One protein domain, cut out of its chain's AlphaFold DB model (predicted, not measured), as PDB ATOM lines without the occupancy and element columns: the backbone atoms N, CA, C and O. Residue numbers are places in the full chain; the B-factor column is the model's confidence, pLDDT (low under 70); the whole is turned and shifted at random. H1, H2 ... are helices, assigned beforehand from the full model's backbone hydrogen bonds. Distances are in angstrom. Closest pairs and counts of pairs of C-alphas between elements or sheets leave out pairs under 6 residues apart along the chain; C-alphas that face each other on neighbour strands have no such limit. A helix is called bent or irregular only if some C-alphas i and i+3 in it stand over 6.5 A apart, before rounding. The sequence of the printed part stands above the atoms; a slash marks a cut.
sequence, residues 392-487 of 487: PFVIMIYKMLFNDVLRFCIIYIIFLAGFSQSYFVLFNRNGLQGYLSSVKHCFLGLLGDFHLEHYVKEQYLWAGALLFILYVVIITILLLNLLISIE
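This is residues 392 to 487 of the 487 residues of a protein of Rotaria sp. Silwood1 (UniProt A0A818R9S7). Two long helices, H1 and H3, run side by side in opposite directions, and the short helix H2 crosses slantwise along one side of the pair, so that the centres of the three make a triangle. H1, kinked along its way, makes the long axis, and the unnamed stretch of residues 447 to 460 leads from the end of H2 to the start of H3. You are reading 96 residues with three named helices, in the order H1, H2, H3, and no named strand; the class is all helix. The whole is loose, with a radius of gyration of the C-alphas of 15.9 A, and its outline is a rod spanning 54 by 21 by 18 A.

Start with H1, residues 392 to 430, and look near residue 407, where it has a kink of 36 degrees. H1 is also irregular: C-alphas 427 and 430 are 7.4 A apart. Next comes H2, residues 435 to 446, which touches H1 at residues 416 to 424 of H1 alone. Their closest C-alphas, those of Ser 420 and Val 439, are 4.9 A apart. These two helices run opposite ways at a steep tilt of 49 degrees. Then go to H3, residues 461 to 484, which touches H1 and runs the opposite way at a shallow tilt of 8 degrees. Their closest C-alphas, those of Phe 408 and Leu 482, are 7.1 A apart. H2 and H3 only just touch, with 3 pairs of C-alphas within 8 A, between residues 445 to 446 of H2 and 472 to 475 of H3. The closest C-alphas of H2 and H3 are those of Leu 446 and Ile 475, 7.0 A apart. H2 and H3 run the same way at a steep tilt of 55 degrees. The helix packing is mostly crossed, but only just: 1 of the 3 touching pairs is at a shallow tilt. In H2 and H3 every O i to N i+4 pair is within hydrogen-bond range; in H1, 30 of 35 are.

Find C-alpha 392 at (-7.794, 15.062, 50.882); from there H1 runs 54.0 A to C-alpha 430 at (-17.241, 26.867, -0.965). H2 begins at C-alpha 435 and covers 17.3 A to C-alpha 446. H3 runs 34.6 A from C-alpha 461 to C-alpha 484 at (1.951, 18.324, 35.720).

The two C-alphas farthest apart, those of Pro 392 and Gln 459, are 54.8 A apart. The printed part has no cut and ends at Glu 487, the chain's last residue. The link from H1 to H2 is tight, and the link from H2 to H3 is long, with 14 residues. The mean pLDDT of the printed part is 77.3; look for values under 70 at residue 402, residues 428 to 433, 450 to 460 and 485 to 487.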
ATOM      1  N   PRO A 392      -8.875  14.419  51.625       85.88
ATOM      2  CA  PRO A 392      -7.794  15.062  50.882       85.88
ATOM      3  C   PRO A 392      -8.009  15.041  49.363       85.88
ATOM      4  O   PRO A 392      -7.817  16.068  48.716       85.88
ATOM      5  N   PHE A 393      -8.494  13.925  48.806       84.75
ATOM      6  CA  PHE A 393      -8.796  13.810  47.374       84.75
ATOM      7  C   PHE A 393      -9.904  14.771  46.938       84.75
ATOM      8  O   PHE A 393      -9.787  15.434  45.911       84.75
ATOM      9  N   VAL A 394     -10.967  14.903  47.735       83.00
ATOM     10  CA  VAL A 394     -12.064  15.837  47.444       83.00
ATOM     11  C   VAL A 394     -11.576  17.287  47.479       83.00
ATOM     12  O   VAL A 394     -11.904  18.070  46.589       83.00
ATOM     13  N   ILE A 395     -10.767  17.652  48.479       80.44
ATOM     14  CA  ILE A 395     -10.180  18.997  48.590       80.44
ATOM     15  C   ILE A 395      -9.267  19.289  47.392       80.44
ATOM     16  O   ILE A 395      -9.291  20.404  46.871       80.44
ATOM     17  N   MET A 396      -8.487  18.301  46.949       78.38
ATOM     18  CA  MET A 396      -7.649  18.398  45.755       78.38
ATOM     19  C   MET A 396      -8.501  18.676  44.510       78.38
ATOM     20  O   MET A 396      -8.285  19.695  43.859       78.38
ATOM     21  N   ILE A 397      -9.543  17.875  44.256       79.38
ATOM     22  CA  ILE A 397     -10.468  18.071  43.123       79.38
ATOM     23  C   ILE A 397     -11.064  19.488  43.121       79.38
ATOM     24  O   ILE A 397     -11.055  20.155  42.086       79.38
ATOM     25  N   TYR A 398     -11.550  19.983  44.267       76.38
ATOM     26  CA  TYR A 398     -12.112  21.337  44.349       76.38
ATOM     27  C   TYR A 398     -11.079  22.431  44.050       76.38
ATOM     28  O   TYR A 398     -11.397  23.396  43.353       76.38
ATOM     29  N   LYS A 399      -9.847  22.290  44.552       74.81
ATOM     30  CA  LYS A 399      -8.764  23.251  44.280       74.81
ATOM     31  C   LYS A 399      -8.377  23.264  42.803       74.81
ATOM     32  O   LYS A 399      -8.243  24.344  42.231       74.81
ATOM     33  N   MET A 400      -8.267  22.086  42.197       74.44
ATOM     34  CA  MET A 400      -7.912  21.931  40.787       74.44
ATOM     35  C   MET A 400      -8.970  22.527  39.859       74.44
ATOM     36  O   MET A 400      -8.640  23.285  38.947       74.44
ATOM     37  N   LEU A 401     -10.252  22.224  40.106       70.69
ATOM     38  CA  LEU A 401     -11.364  22.736  39.299       70.69
ATOM     39  C   LEU A 401     -11.413  24.266  39.291       70.69
ATOM     40  O   LEU A 401     -11.725  24.864  38.263       70.69
ATOM     41  N   PHE A 402     -11.116  24.903  40.424       67.56
ATOM     42  CA  PHE A 402     -11.239  26.351  40.536       67.56
ATOM     43  C   PHE A 402      -9.992  27.100  40.055       67.56
ATOM     44  O   PHE A 402     -10.122  28.094  39.353       67.56
ATOM     45  N   ASN A 403      -8.782  26.651  40.395       72.69
ATOM     46  CA  ASN A 403      -7.573  27.423  40.082       72.69
ATOM     47  C   ASN A 403      -6.918  27.015  38.760       72.69
ATOM     48  O   ASN A 403      -6.580  27.886  37.956       72.69
ATOM     49  N   ASP A 404      -6.747  25.717  38.523       77.31
ATOM     50  CA  ASP A 404      -5.895  25.226  37.434       77.31
ATOM     51  C   ASP A 404      -6.698  25.022  36.149       77.31
ATOM     52  O   ASP A 404      -6.303  25.494  35.079       77.31
ATOM     53  N   VAL A 405      -7.899  24.444  36.262       81.06
ATOM     54  CA  VAL A 405      -8.803  24.258  35.118       81.06
ATOM     55  C   VAL A 405      -9.277  25.601  34.559       81.06
ATOM     56  O   VAL A 405      -9.294  25.763  33.342       81.06
ATOM     57  N   LEU A 406      -9.589  26.604  35.394       79.38
ATOM     58  CA  LEU A 406      -9.988  27.928  34.889       79.38
ATOM     59  C   LEU A 406      -8.873  28.605  34.082       79.38
ATOM     60  O   LEU A 406      -9.136  29.148  33.006       79.38
ATOM     61  N   ARG A 407      -7.624  28.547  34.563       81.06
ATOM     62  CA  ARG A 407      -6.461  29.093  33.838       81.06
ATOM     63  C   ARG A 407      -6.256  28.374  32.509       81.06
ATOM     64  O   ARG A 407      -6.065  29.031  31.485       81.06
ATOM     65  N   PHE A 408      -6.362  27.047  32.514       84.38
ATOM     66  CA  PHE A 408      -6.303  26.240  31.299       84.38
ATOM     67  C   PHE A 408      -7.420  26.608  30.315       84.38
ATOM     68  O   PHE A 408      -7.131  26.858  29.148       84.38
ATOM     69  N   CYS A 409      -8.671  26.714  30.771       84.56
ATOM     70  CA  CYS A 409      -9.808  27.065  29.921       84.56
ATOM     71  C   CYS A 409      -9.607  28.415  29.222       84.56
ATOM     72  O   CYS A 409      -9.902  28.523  28.034       84.56
ATOM     73  N   ILE A 410      -9.066  29.423  29.915       87.88
ATOM     74  CA  ILE A 410      -8.788  30.740  29.318       87.88
ATOM     75  C   ILE A 410      -7.755  30.623  28.189       87.88
ATOM     76  O   ILE A 410      -7.998  31.105  27.082       87.88
ATOM     77  N   ILE A 411      -6.625  29.958  28.444       87.56
ATOM     78  CA  ILE A 411      -5.557  29.781  27.446       87.56
ATOM     79  C   ILE A 411      -6.067  28.947  26.264       87.56
ATOM     80  O   ILE A 411      -5.844  29.299  25.103       87.56
ATOM     81  N   TYR A 412      -6.804  27.875  26.548       88.06
ATOM     82  CA  TYR A 412      -7.381  27.001  25.538       88.06
ATOM     83  C   TYR A 412      -8.381  27.735  24.637       88.06
ATOM     84  O   TYR A 412      -8.316  27.571  23.423       88.06
ATOM     85  N   ILE A 413      -9.255  28.589  25.184       89.62
ATOM     86  CA  ILE A 413     -10.219  29.370  24.388       89.62
ATOM     87  C   ILE A 413      -9.507  30.307  23.402       89.62
ATOM     88  O   ILE A 413      -9.957  30.433  22.263       89.62
ATOM     89  N   ILE A 414      -8.385  30.924  23.798       90.94
ATOM     90  CA  ILE A 414      -7.590  31.794  22.911       90.94
ATOM     91  C   ILE A 414      -7.053  30.995  21.717       90.94
ATOM     92  O   ILE A 414      -7.231  31.403  20.566       90.94
ATOM     93  N   PHE A 415      -6.442  29.834  21.972       89.69
ATOM     94  CA  PHE A 415      -5.945  28.969  20.900       89.69
ATOM     95  C   PHE A 415      -7.084  28.401  20.050       89.69
ATOM     96  O   PHE A 415      -7.001  28.436  18.825       89.69
ATOM     97  N   LEU A 416      -8.172  27.940  20.670       89.56
ATOM     98  CA  LEU A 416      -9.342  27.419  19.967       89.56
ATOM     99  C   LEU A 416      -9.927  28.467  19.011       89.56
ATOM    100  O   LEU A 416     -10.218  28.138  17.863       89.56
ATOM    101  N   ALA A 417     -10.049  29.727  19.438       89.94
ATOM    102  CA  ALA A 417     -10.507  30.820  18.583       89.94
ATOM    103  C   ALA A 417      -9.533  31.081  17.416       89.94
ATOM    104  O   ALA A 417      -9.957  31.126  16.262       89.94
ATOM    105  N   GLY A 418      -8.227  31.173  17.684       90.62
ATOM    106  CA  GLY A 418      -7.220  31.435  16.647       90.62
ATOM    107  C   GLY A 418      -7.121  30.329  15.588       90.62
ATOM    108  O   GLY A 418      -7.102  30.601  14.383       90.62
ATOM    109  N   PHE A 419      -7.117  29.065  16.019       87.81
ATOM    110  CA  PHE A 419      -7.102  27.927  15.104       87.81
ATOM    111  C   PHE A 419      -8.428  27.793  14.354       87.81
ATOM    112  O   PHE A 419      -8.405  27.681  13.131       87.81
ATOM    113  N   SER A 420      -9.580  27.892  15.028       87.62
ATOM    114  CA  SER A 420     -10.886  27.814  14.350       87.62
ATOM    115  C   SER A 420     -11.084  28.916  13.306       87.62
ATOM    116  O   SER A 420     -11.607  28.628  12.229       87.62
ATOM    117  N   GLN A 421     -10.591  30.134  13.555       88.88
ATOM    118  CA  GLN A 421     -10.567  31.211  12.560       88.88
ATOM    119  C   GLN A 421      -9.664  30.877  11.370       88.88
ATOM    120  O   GLN A 421     -10.066  31.079  10.224       88.88
ATOM    121  N   SER A 422      -8.478  30.321  11.623       86.50
ATOM    122  CA  SER A 422      -7.542  29.914  10.566       86.50
ATOM    123  C   SER A 422      -8.132  28.807   9.680       86.50
ATOM    124  O   SER A 422      -8.085  28.905   8.454       86.50
ATOM    125  N   TYR A 423      -8.769  27.800  10.287       80.19
ATOM    126  CA  TYR A 423      -9.492  26.741   9.577       80.19
ATOM    127  C   TYR A 423     -10.678  27.279   8.778       80.19
ATOM    128  O   TYR A 423     -10.876  26.890   7.629       80.19
ATOM    129  N   PHE A 424     -11.451  28.196   9.360       82.38
ATOM    130  CA  PHE A 424     -12.580  28.815   8.676       82.38
ATOM    131  C   PHE A 424     -12.133  29.553   7.409       82.38
ATOM    132  O   PHE A 424     -12.721  29.361   6.350       82.38
ATOM    133  N   VAL A 425     -11.057  30.341   7.473       82.44
ATOM    134  CA  VAL A 425     -10.530  31.054   6.296       82.44
ATOM    135  C   VAL A 425     -10.027  30.087   5.221       82.44
ATOM    136  O   VAL A 425     -10.247  30.330   4.033       82.44
ATOM    137  N   LEU A 426      -9.368  28.996   5.621       77.50
ATOM    138  CA  LEU A 426      -8.771  28.047   4.682       77.50
ATOM    139  C   LEU A 426      -9.821  27.221   3.921       77.50
ATOM    140  O   LEU A 426      -9.602  26.912   2.754       77.50
ATOM    141  N   PHE A 427     -10.950  26.897   4.558       72.38
ATOM    142  CA  PHE A 427     -11.917  25.920   4.038       72.38
ATOM    143  C   PHE A 427     -13.318  26.478   3.738       72.38
ATOM    144  O   PHE A 427     -14.152  25.769   3.180       72.38
ATOM    145  N   ASN A 428     -13.611  27.746   4.051       68.94
ATOM    146  CA  ASN A 428     -14.927  28.347   3.784       68.94
ATOM    147  C   ASN A 428     -15.068  28.971   2.376       68.94
ATOM    148  O   ASN A 428     -15.978  29.762   2.129       68.94
ATOM    149  N   ARG A 429     -14.202  28.633   1.411       61.31
ATOM    150  CA  ARG A 429     -14.309  29.175   0.040       61.31
ATOM    151  C   ARG A 429     -15.525  28.650  -0.735       61.31
ATOM    152  O   ARG A 429     -16.000  29.339  -1.630       61.31
ATOM    153  N   ASN A 430     -16.072  27.498  -0.340       55.41
ATOM    154  CA  ASN A 430     -17.241  26.867  -0.965       55.41
ATOM    155  C   ASN A 430     -18.571  27.068  -0.197       55.41
ATOM    156  O   ASN A 430     -19.588  26.494  -0.576       55.41
ATOM    157  N   GLY A 431     -18.592  27.878   0.872       54.34
ATOM    158  CA  GLY A 431     -19.825  28.388   1.503       54.34
ATOM    159  C   GLY A 431     -20.695  27.397   2.296       54.34
ATOM    160  O   GLY A 431     -21.806  27.754   2.680       54.34
ATOM    161  N   LEU A 432     -20.234  26.171   2.563       50.97
ATOM    162  CA  LEU A 432     -21.060  25.115   3.179       50.97
ATOM    163  C   LEU A 432     -20.891  24.932   4.701       50.97
ATOM    164  O   LEU A 432     -21.648  24.161   5.290       50.97
ATOM    165  N   GLN A 433     -19.958  25.622   5.371       66.38
ATOM    166  CA  GLN A 433     -19.755  25.480   6.822       66.38
ATOM    167  C   GLN A 433     -19.552  26.834   7.519       66.38
ATOM    168  O   GLN A 433     -18.610  27.563   7.236       66.38
ATOM    169  N   GLY A 434     -20.431  27.173   8.468       77.50
ATOM    170  CA  GLY A 434     -20.275  28.366   9.308       77.50
ATOM    171  C   GLY A 434     -19.109  28.249  10.300       77.50
ATOM    172  O   GLY A 434     -18.681  27.145  10.632       77.50
ATOM    173  N   TYR A 435     -18.640  29.379  10.844       82.62
ATOM    174  CA  TYR A 435     -17.520  29.449  11.804       82.62
ATOM    175  C   TYR A 435     -17.669  28.494  13.002       82.62
ATOM    176  O   TYR A 435     -16.705  27.867  13.437       82.62
ATOM    177  N   LEU A 436     -18.899  28.306  13.495       82.12
ATOM    178  CA  LEU A 436     -19.194  27.391  14.602       82.12
ATOM    179  C   LEU A 436     -18.868  25.922  14.268       82.12
ATOM    180  O   LEU A 436     -18.514  25.153  15.157       82.12
ATOM    181  N   SER A 437     -18.941  25.541  12.989       81.00
ATOM    182  CA  SER A 437     -18.514  24.221  12.514       81.00
ATOM    183  C   SER A 437     -17.003  24.061  12.659       81.00
ATOM    184  O   SER A 437     -16.538  23.070  13.216       81.00
ATOM    185  N   SER A 438     -16.225  25.071  12.257       83.06
ATOM    186  CA  SER A 438     -14.767  25.079  12.425       83.06
ATOM    187  C   SER A 438     -14.369  25.019  13.903       83.06
ATOM    188  O   SER A 438     -13.469  24.258  14.258       83.06
ATOM    189  N   VAL A 439     -15.082  25.738  14.782       86.69
ATOM    190  CA  VAL A 439     -14.907  25.643  16.245       86.69
ATOM    191  C   VAL A 439     -15.194  24.224  16.741       86.69
ATOM    192  O   VAL A 439     -14.376  23.661  17.464       86.69
ATOM    193  N   LYS A 440     -16.316  23.620  16.324       84.12
ATOM    194  CA  LYS A 440     -16.689  22.246  16.697       84.12
ATOM    195  C   LYS A 440     -15.627  21.235  16.264       84.12
ATOM    196  O   LYS A 440     -15.243  20.391  17.064       84.12
ATOM    197  N   HIS A 441     -15.136  21.321  15.030       78.62
ATOM    198  CA  HIS A 441     -14.110  20.407  14.521       78.62
ATOM    199  C   HIS A 441     -12.765  20.581  15.233       78.62
ATOM    200  O   HIS A 441     -12.129  19.586  15.570       78.62
ATOM    201  N   CYS A 442     -12.356  21.818  15.534       82.69
ATOM    202  CA  CYS A 442     -11.162  22.054  16.349       82.69
ATOM    203  C   CYS A 442     -11.343  21.473  17.759       82.69
ATOM    204  O   CYS A 442     -10.455  20.784  18.259       82.69
ATOM    205  N   PHE A 443     -12.503  21.683  18.388       84.56
ATOM    206  CA  PHE A 443     -12.797  21.127  19.708       84.56
ATOM    207  C   PHE A 443     -12.790  19.590  19.709       84.56
ATOM    208  O   PHE A 443     -12.178  18.990  20.582       84.56
ATOM    209  N   LEU A 444     -13.383  18.934  18.710       82.00
ATOM    210  CA  LEU A 444     -13.323  17.471  18.579       82.00
ATOM    211  C   LEU A 444     -11.892  16.960  18.357       82.00
ATOM    212  O   LEU A 444     -11.531  15.897  18.860       82.00
ATOM    213  N   GLY A 445     -11.038  17.763  17.719       77.62
ATOM    214  CA  GLY A 445      -9.607  17.484  17.612       77.62
ATOM    215  C   GLY A 445      -8.872  17.411  18.958       77.62
ATOM    216  O   GLY A 445      -7.915  16.652  19.060       77.62
ATOM    217  N   LEU A 446      -9.335  18.109  20.007       79.25
ATOM    218  CA  LEU A 446      -8.812  17.946  21.378       79.25
ATOM    219  C   LEU A 446      -9.067  16.526  21.913       79.25
ATOM    220  O   LEU A 446      -8.245  15.990  22.646       79.25
ATOM    221  N   LEU A 447     -10.207  15.932  21.550       78.19
ATOM    222  CA  LEU A 447     -10.638  14.603  21.994       78.19
ATOM    223  C   LEU A 447     -10.075  13.466  21.122       78.19
ATOM    224  O   LEU A 447     -10.377  12.303  21.372       78.19
ATOM    225  N   GLY A 448      -9.266  13.791  20.107       73.94
ATOM    226  CA  GLY A 448      -8.710  12.823  19.156       73.94
ATOM    227  C   GLY A 448      -9.657  12.427  18.018       73.94
ATOM    228  O   GLY A 448      -9.291  11.593  17.196       73.94
ATOM    229  N   ASP A 449     -10.840  13.042  17.929       74.44
ATOM    230  CA  ASP A 449     -11.865  12.736  16.925       74.44
ATOM    231  C   ASP A 449     -11.825  13.750  15.766       74.44
ATOM    232  O   ASP A 449     -12.724  14.572  15.573       74.44
ATOM    233  N   PHE A 450     -10.709  13.765  15.025       68.69
ATOM    234  CA  PHE A 450     -10.521  14.678  13.893       68.69
ATOM    235  C   PHE A 450     -10.566  13.946  12.551       68.69
ATOM    236  O   PHE A 450      -9.585  13.352  12.099       68.69
ATOM    237  N   HIS A 451     -11.702  14.047  11.864       67.12
ATOM    238  CA  HIS A 451     -11.856  13.516  10.514       67.12
ATOM    239  C   HIS A 451     -11.271  14.474   9.469       67.12
ATOM    240  O   HIS A 451     -11.936  15.401   8.999       67.12
ATOM    241  N   LEU A 452     -10.024  14.211   9.066       62.28
ATOM    242  CA  LEU A 452      -9.334  14.948   8.000       62.28
ATOM    243  C   LEU A 452     -10.072  14.855   6.650       62.28
ATOM    244  O   LEU A 452     -10.003  15.776   5.843       62.28
ATOM    245  N   GLU A 453     -10.827  13.776   6.427       61.38
ATOM    246  CA  GLU A 453     -11.545  13.480   5.179       61.38
ATOM    247  C   GLU A 453     -12.535  14.577   4.753       61.38
ATOM    248  O   GLU A 453     -12.737  14.793   3.558       61.38
ATOM    249  N   HIS A 454     -13.096  15.331   5.705       60.25
ATOM    250  CA  HIS A 454     -13.988  16.457   5.402       60.25
ATOM    251  C   HIS A 454     -13.276  17.652   4.751       60.25
ATOM    252  O   HIS A 454     -13.921  18.438   4.060       60.25
ATOM    253  N   TYR A 455     -11.959  17.768   4.930       59.88
ATOM    254  CA  TYR A 455     -11.140  18.895   4.473       59.88
ATOM    255  C   TYR A 455     -10.207  18.534   3.305       59.88
ATOM    256  O   TYR A 455      -9.587  19.410   2.703       59.88
ATOM    257  N   VAL A 456     -10.140  17.250   2.934       55.91
ATOM    258  CA  VAL A 456      -9.230  16.705   1.906       55.91
ATOM    259  C   VAL A 456      -9.622  17.089   0.463       55.91
ATOM    260  O   VAL A 456      -8.908  16.772  -0.483       55.91
ATOM    261  N   LYS A 457     -10.722  17.825   0.259       56.41
ATOM    262  CA  LYS A 457     -11.231  18.172  -1.082       56.41
ATOM    263  C   LYS A 457     -10.704  19.481  -1.695       56.41
ATOM    264  O   LYS A 457     -11.141  19.816  -2.792       56.41
ATOM    265  N   GLU A 458      -9.774  20.206  -1.068       59.72
ATOM    266  CA  GLU A 458      -9.330  21.527  -1.563       59.72
ATOM    267  C   GLU A 458      -7.824  21.662  -1.872       59.72
ATOM    268  O   GLU A 458      -6.981  20.934  -1.352       59.72
ATOM    269  N   GLN A 459      -7.489  22.649  -2.720       59.56
ATOM    270  CA  GLN A 459      -6.158  22.944  -3.295       59.56
ATOM    271  C   GLN A 459      -5.003  23.124  -2.284       59.56
ATOM    272  O   GLN A 459      -3.840  23.066  -2.683       59.56
ATOM    273  N   TYR A 460      -5.285  23.331  -0.993       67.69
ATOM    274  CA  TYR A 460      -4.290  23.655   0.042       67.69
ATOM    275  C   TYR A 460      -4.216  22.607   1.168       67.69
ATOM    276  O   TYR A 460      -4.091  22.951   2.345       67.69
ATOM    277  N   LEU A 461      -4.261  21.318   0.810       70.81
ATOM    278  CA  LEU A 461      -4.189  20.187   1.750       70.81
ATOM    279  C   LEU A 461      -2.994  20.272   2.718       70.81
ATOM    280  O   LEU A 461      -3.125  20.009   3.913       70.81
ATOM    281  N   TRP A 462      -1.829  20.680   2.211       77.31
ATOM    282  CA  TRP A 462      -0.593  20.776   2.988       77.31
ATOM    283  C   TRP A 462      -0.660  21.850   4.086       77.31
ATOM    284  O   TRP A 462      -0.154  21.632   5.184       77.31
ATOM    285  N   ALA A 463      -1.324  22.982   3.827       78.44
ATOM    286  CA  ALA A 463      -1.470  24.067   4.797       78.44
ATOM    287  C   ALA A 463      -2.430  23.671   5.931       78.44
ATOM    288  O   ALA A 463      -2.162  23.950   7.099       78.44
ATOM    289  N   GLY A 464      -3.510  22.955   5.597       76.06
ATOM    290  CA  GLY A 464      -4.442  22.404   6.581       76.06
ATOM    291  C   GLY A 464      -3.800  21.331   7.461       76.06
ATOM    292  O   GLY A 464      -3.940  21.374   8.682       76.06
ATOM    293  N   ALA A 465      -3.032  20.413   6.864       77.50
ATOM    294  CA  ALA A 465      -2.295  19.391   7.605       77.50
ATOM    295  C   ALA A 465      -1.256  20.003   8.563       77.50
ATOM    296  O   ALA A 465      -1.124  19.560   9.703       77.50
ATOM    297  N   LEU A 466      -0.557  21.061   8.139       84.06
ATOM    298  CA  LEU A 466       0.416  21.763   8.978       84.06
ATOM    299  C   LEU A 466      -0.245  22.484  10.165       84.06
ATOM    300  O   LEU A 466       0.241  22.373  11.291       84.06
ATOM    301  N   LEU A 467      -1.372  23.169   9.941       82.75
ATOM    302  CA  LEU A 467      -2.164  23.782  11.016       82.75
ATOM    303  C   LEU A 467      -2.683  22.739  12.013       82.75
ATOM    304  O   LEU A 467      -2.720  23.009  13.213       82.75
ATOM    305  N   PHE A 468      -3.048  21.547  11.537       80.25
ATOM    306  CA  PHE A 468      -3.491  20.444  12.390       80.25
ATOM    307  C   PHE A 468      -2.373  19.924  13.283       80.25
ATOM    308  O   PHE A 468      -2.556  19.824  14.494       80.25
ATOM    309  N   ILE A 469      -1.198  19.667  12.710       84.56
ATOM    310  CA  ILE A 469      -0.031  19.214  13.472       84.56
ATOM    311  C   ILE A 469       0.339  20.250  14.543       84.56
ATOM    312  O   ILE A 469       0.525  19.888  15.703       84.56
ATOM    313  N   LEU A 470       0.377  21.539  14.189       88.06
ATOM    314  CA  LEU A 470       0.633  22.623  15.145       88.06
ATOM    315  C   LEU A 470      -0.403  22.666  16.272       88.06
ATOM    316  O   LEU A 470      -0.032  22.782  17.439       88.06
ATOM    317  N   TYR A 471      -1.687  22.546  15.934       86.56
ATOM    318  CA  TYR A 471      -2.776  22.528  16.907       86.56
ATOM    319  C   TYR A 471      -2.648  21.357  17.885       86.56
ATOM    320  O   TYR A 471      -2.697  21.566  19.097       86.56
ATOM    321  N   VAL A 472      -2.416  20.143  17.374       85.25
ATOM    322  CA  VAL A 472      -2.251  18.935  18.197       85.25
ATOM    323  C   VAL A 472      -1.030  19.051  19.105       85.25
ATOM    324  O   VAL A 472      -1.129  18.731  20.288       85.25
ATOM    325  N   VAL A 473       0.103  19.545  18.598       88.62
ATOM    326  CA  VAL A 473       1.324  19.727  19.404       88.62
ATOM    327  C   VAL A 473       1.086  20.729  20.533       88.62
ATOM    328  O   VAL A 473       1.393  20.432  21.687       88.62
ATOM    329  N   ILE A 474       0.494  21.888  20.232       87.06
ATOM    330  CA  ILE A 474       0.206  22.926  21.233       87.06
ATOM    331  C   ILE A 474      -0.775  22.412  22.286       87.06
ATOM    332  O   ILE A 474      -0.547  22.596  23.480       87.06
ATOM    333  N   ILE A 475      -1.840  21.727  21.872       84.62
ATOM    334  CA  ILE A 475      -2.803  21.134  22.804       84.62
ATOM    335  C   ILE A 475      -2.168  20.070  23.681       84.62
ATOM    336  O   ILE A 475      -2.414  20.060  24.883       84.62
ATOM    337  N   THR A 476      -1.350  19.195  23.103       84.25
ATOM    338  CA  THR A 476      -0.661  18.148  23.861       84.25
ATOM    339  C   THR A 476       0.236  18.777  24.927       84.25
ATOM    340  O   THR A 476       0.205  18.344  26.075       84.25
ATOM    341  N   ILE A 477       0.954  19.859  24.602       85.31
ATOM    342  CA  ILE A 477       1.753  20.617  25.578       85.31
ATOM    343  C   ILE A 477       0.859  21.233  26.664       85.31
ATOM    344  O   ILE A 477       1.182  21.147  27.847       85.31
ATOM    345  N   LEU A 478      -0.276  21.832  26.293       82.75
ATOM    346  CA  LEU A 478      -1.210  22.432  27.253       82.75
ATOM    347  C   LEU A 478      -1.839  21.391  28.192       82.75
ATOM    348  O   LEU A 478      -1.944  21.646  29.390       82.75
ATOM    349  N   LEU A 479      -2.229  20.224  27.673       81.12
ATOM    350  CA  LEU A 479      -2.771  19.111  28.460       81.12
ATOM    351  C   LEU A 479      -1.714  18.505  29.385       81.12
ATOM    352  O   LEU A 479      -2.019  18.175  30.527       81.12
ATOM    353  N   LEU A 480      -0.469  18.394  28.920       80.81
ATOM    354  CA  LEU A 480       0.643  17.892  29.721       80.81
ATOM    355  C   LEU A 480       1.012  18.875  30.843       80.81
ATOM    356  O   LEU A 480       1.251  18.450  31.966       80.81
ATOM    357  N   ASN A 481       0.951  20.185  30.588       76.75
ATOM    358  CA  ASN A 481       1.113  21.209  31.625       76.75
ATOM    359  C   ASN A 481      -0.022  21.194  32.657       76.75
ATOM    360  O   ASN A 481       0.236  21.445  33.832       76.75
ATOM    361  N   LEU A 482      -1.257  20.889  32.240       76.69
ATOM    362  CA  LEU A 482      -2.357  20.658  33.176       76.69
ATOM    363  C   LEU A 482      -2.070  19.415  34.021       76.69
ATOM    364  O   LEU A 482      -2.185  19.505  35.230       76.69
ATOM    365  N   LEU A 483      -1.654  18.296  33.412       71.38
ATOM    366  CA  LEU A 483      -1.326  17.051  34.119       71.38
ATOM    367  C   LEU A 483      -0.203  17.246  35.152       71.38
ATOM    368  O   LEU A 483      -0.333  16.787  36.279       71.38
ATOM    369  N   ILE A 484       0.853  17.986  34.799       74.50
ATOM    370  CA  ILE A 484       1.951  18.324  35.720       74.50
ATOM    371  C   ILE A 484       1.466  19.204  36.879       74.50
ATOM    372  O   ILE A 484       2.046  19.145  37.953       74.50
ATOM    373  N   SER A 485       0.419  20.016  36.702       64.81
ATOM    374  CA  SER A 485      -0.163  20.758  37.828       64.81
ATOM    375  C   SER A 485      -1.075  19.901  38.715       64.81
ATOM    376  O   SER A 485      -1.505  20.382  39.761       64.81
ATOM    377  N   ILE A 486      -1.434  18.681  38.284       62.00
ATOM    378  CA  ILE A 486      -2.247  17.720  39.053       62.00
ATOM    379  C   ILE A 486      -1.385  16.900  40.020       62.00
ATOM    380  O   ILE A 486      -1.853  16.593  41.119       62.00
ATOM    381  N   GLU A 487      -0.183  16.511  39.586       56.69
ATOM    382  CA  GLU A 487       0.821  15.798  40.395       56.69
ATOM    383  C   GLU A 487       1.567  16.744  41.344       56.69
ATOM    384  O   GLU A 487       1.794  16.328  42.507       56.69
TER     385      GLU A 487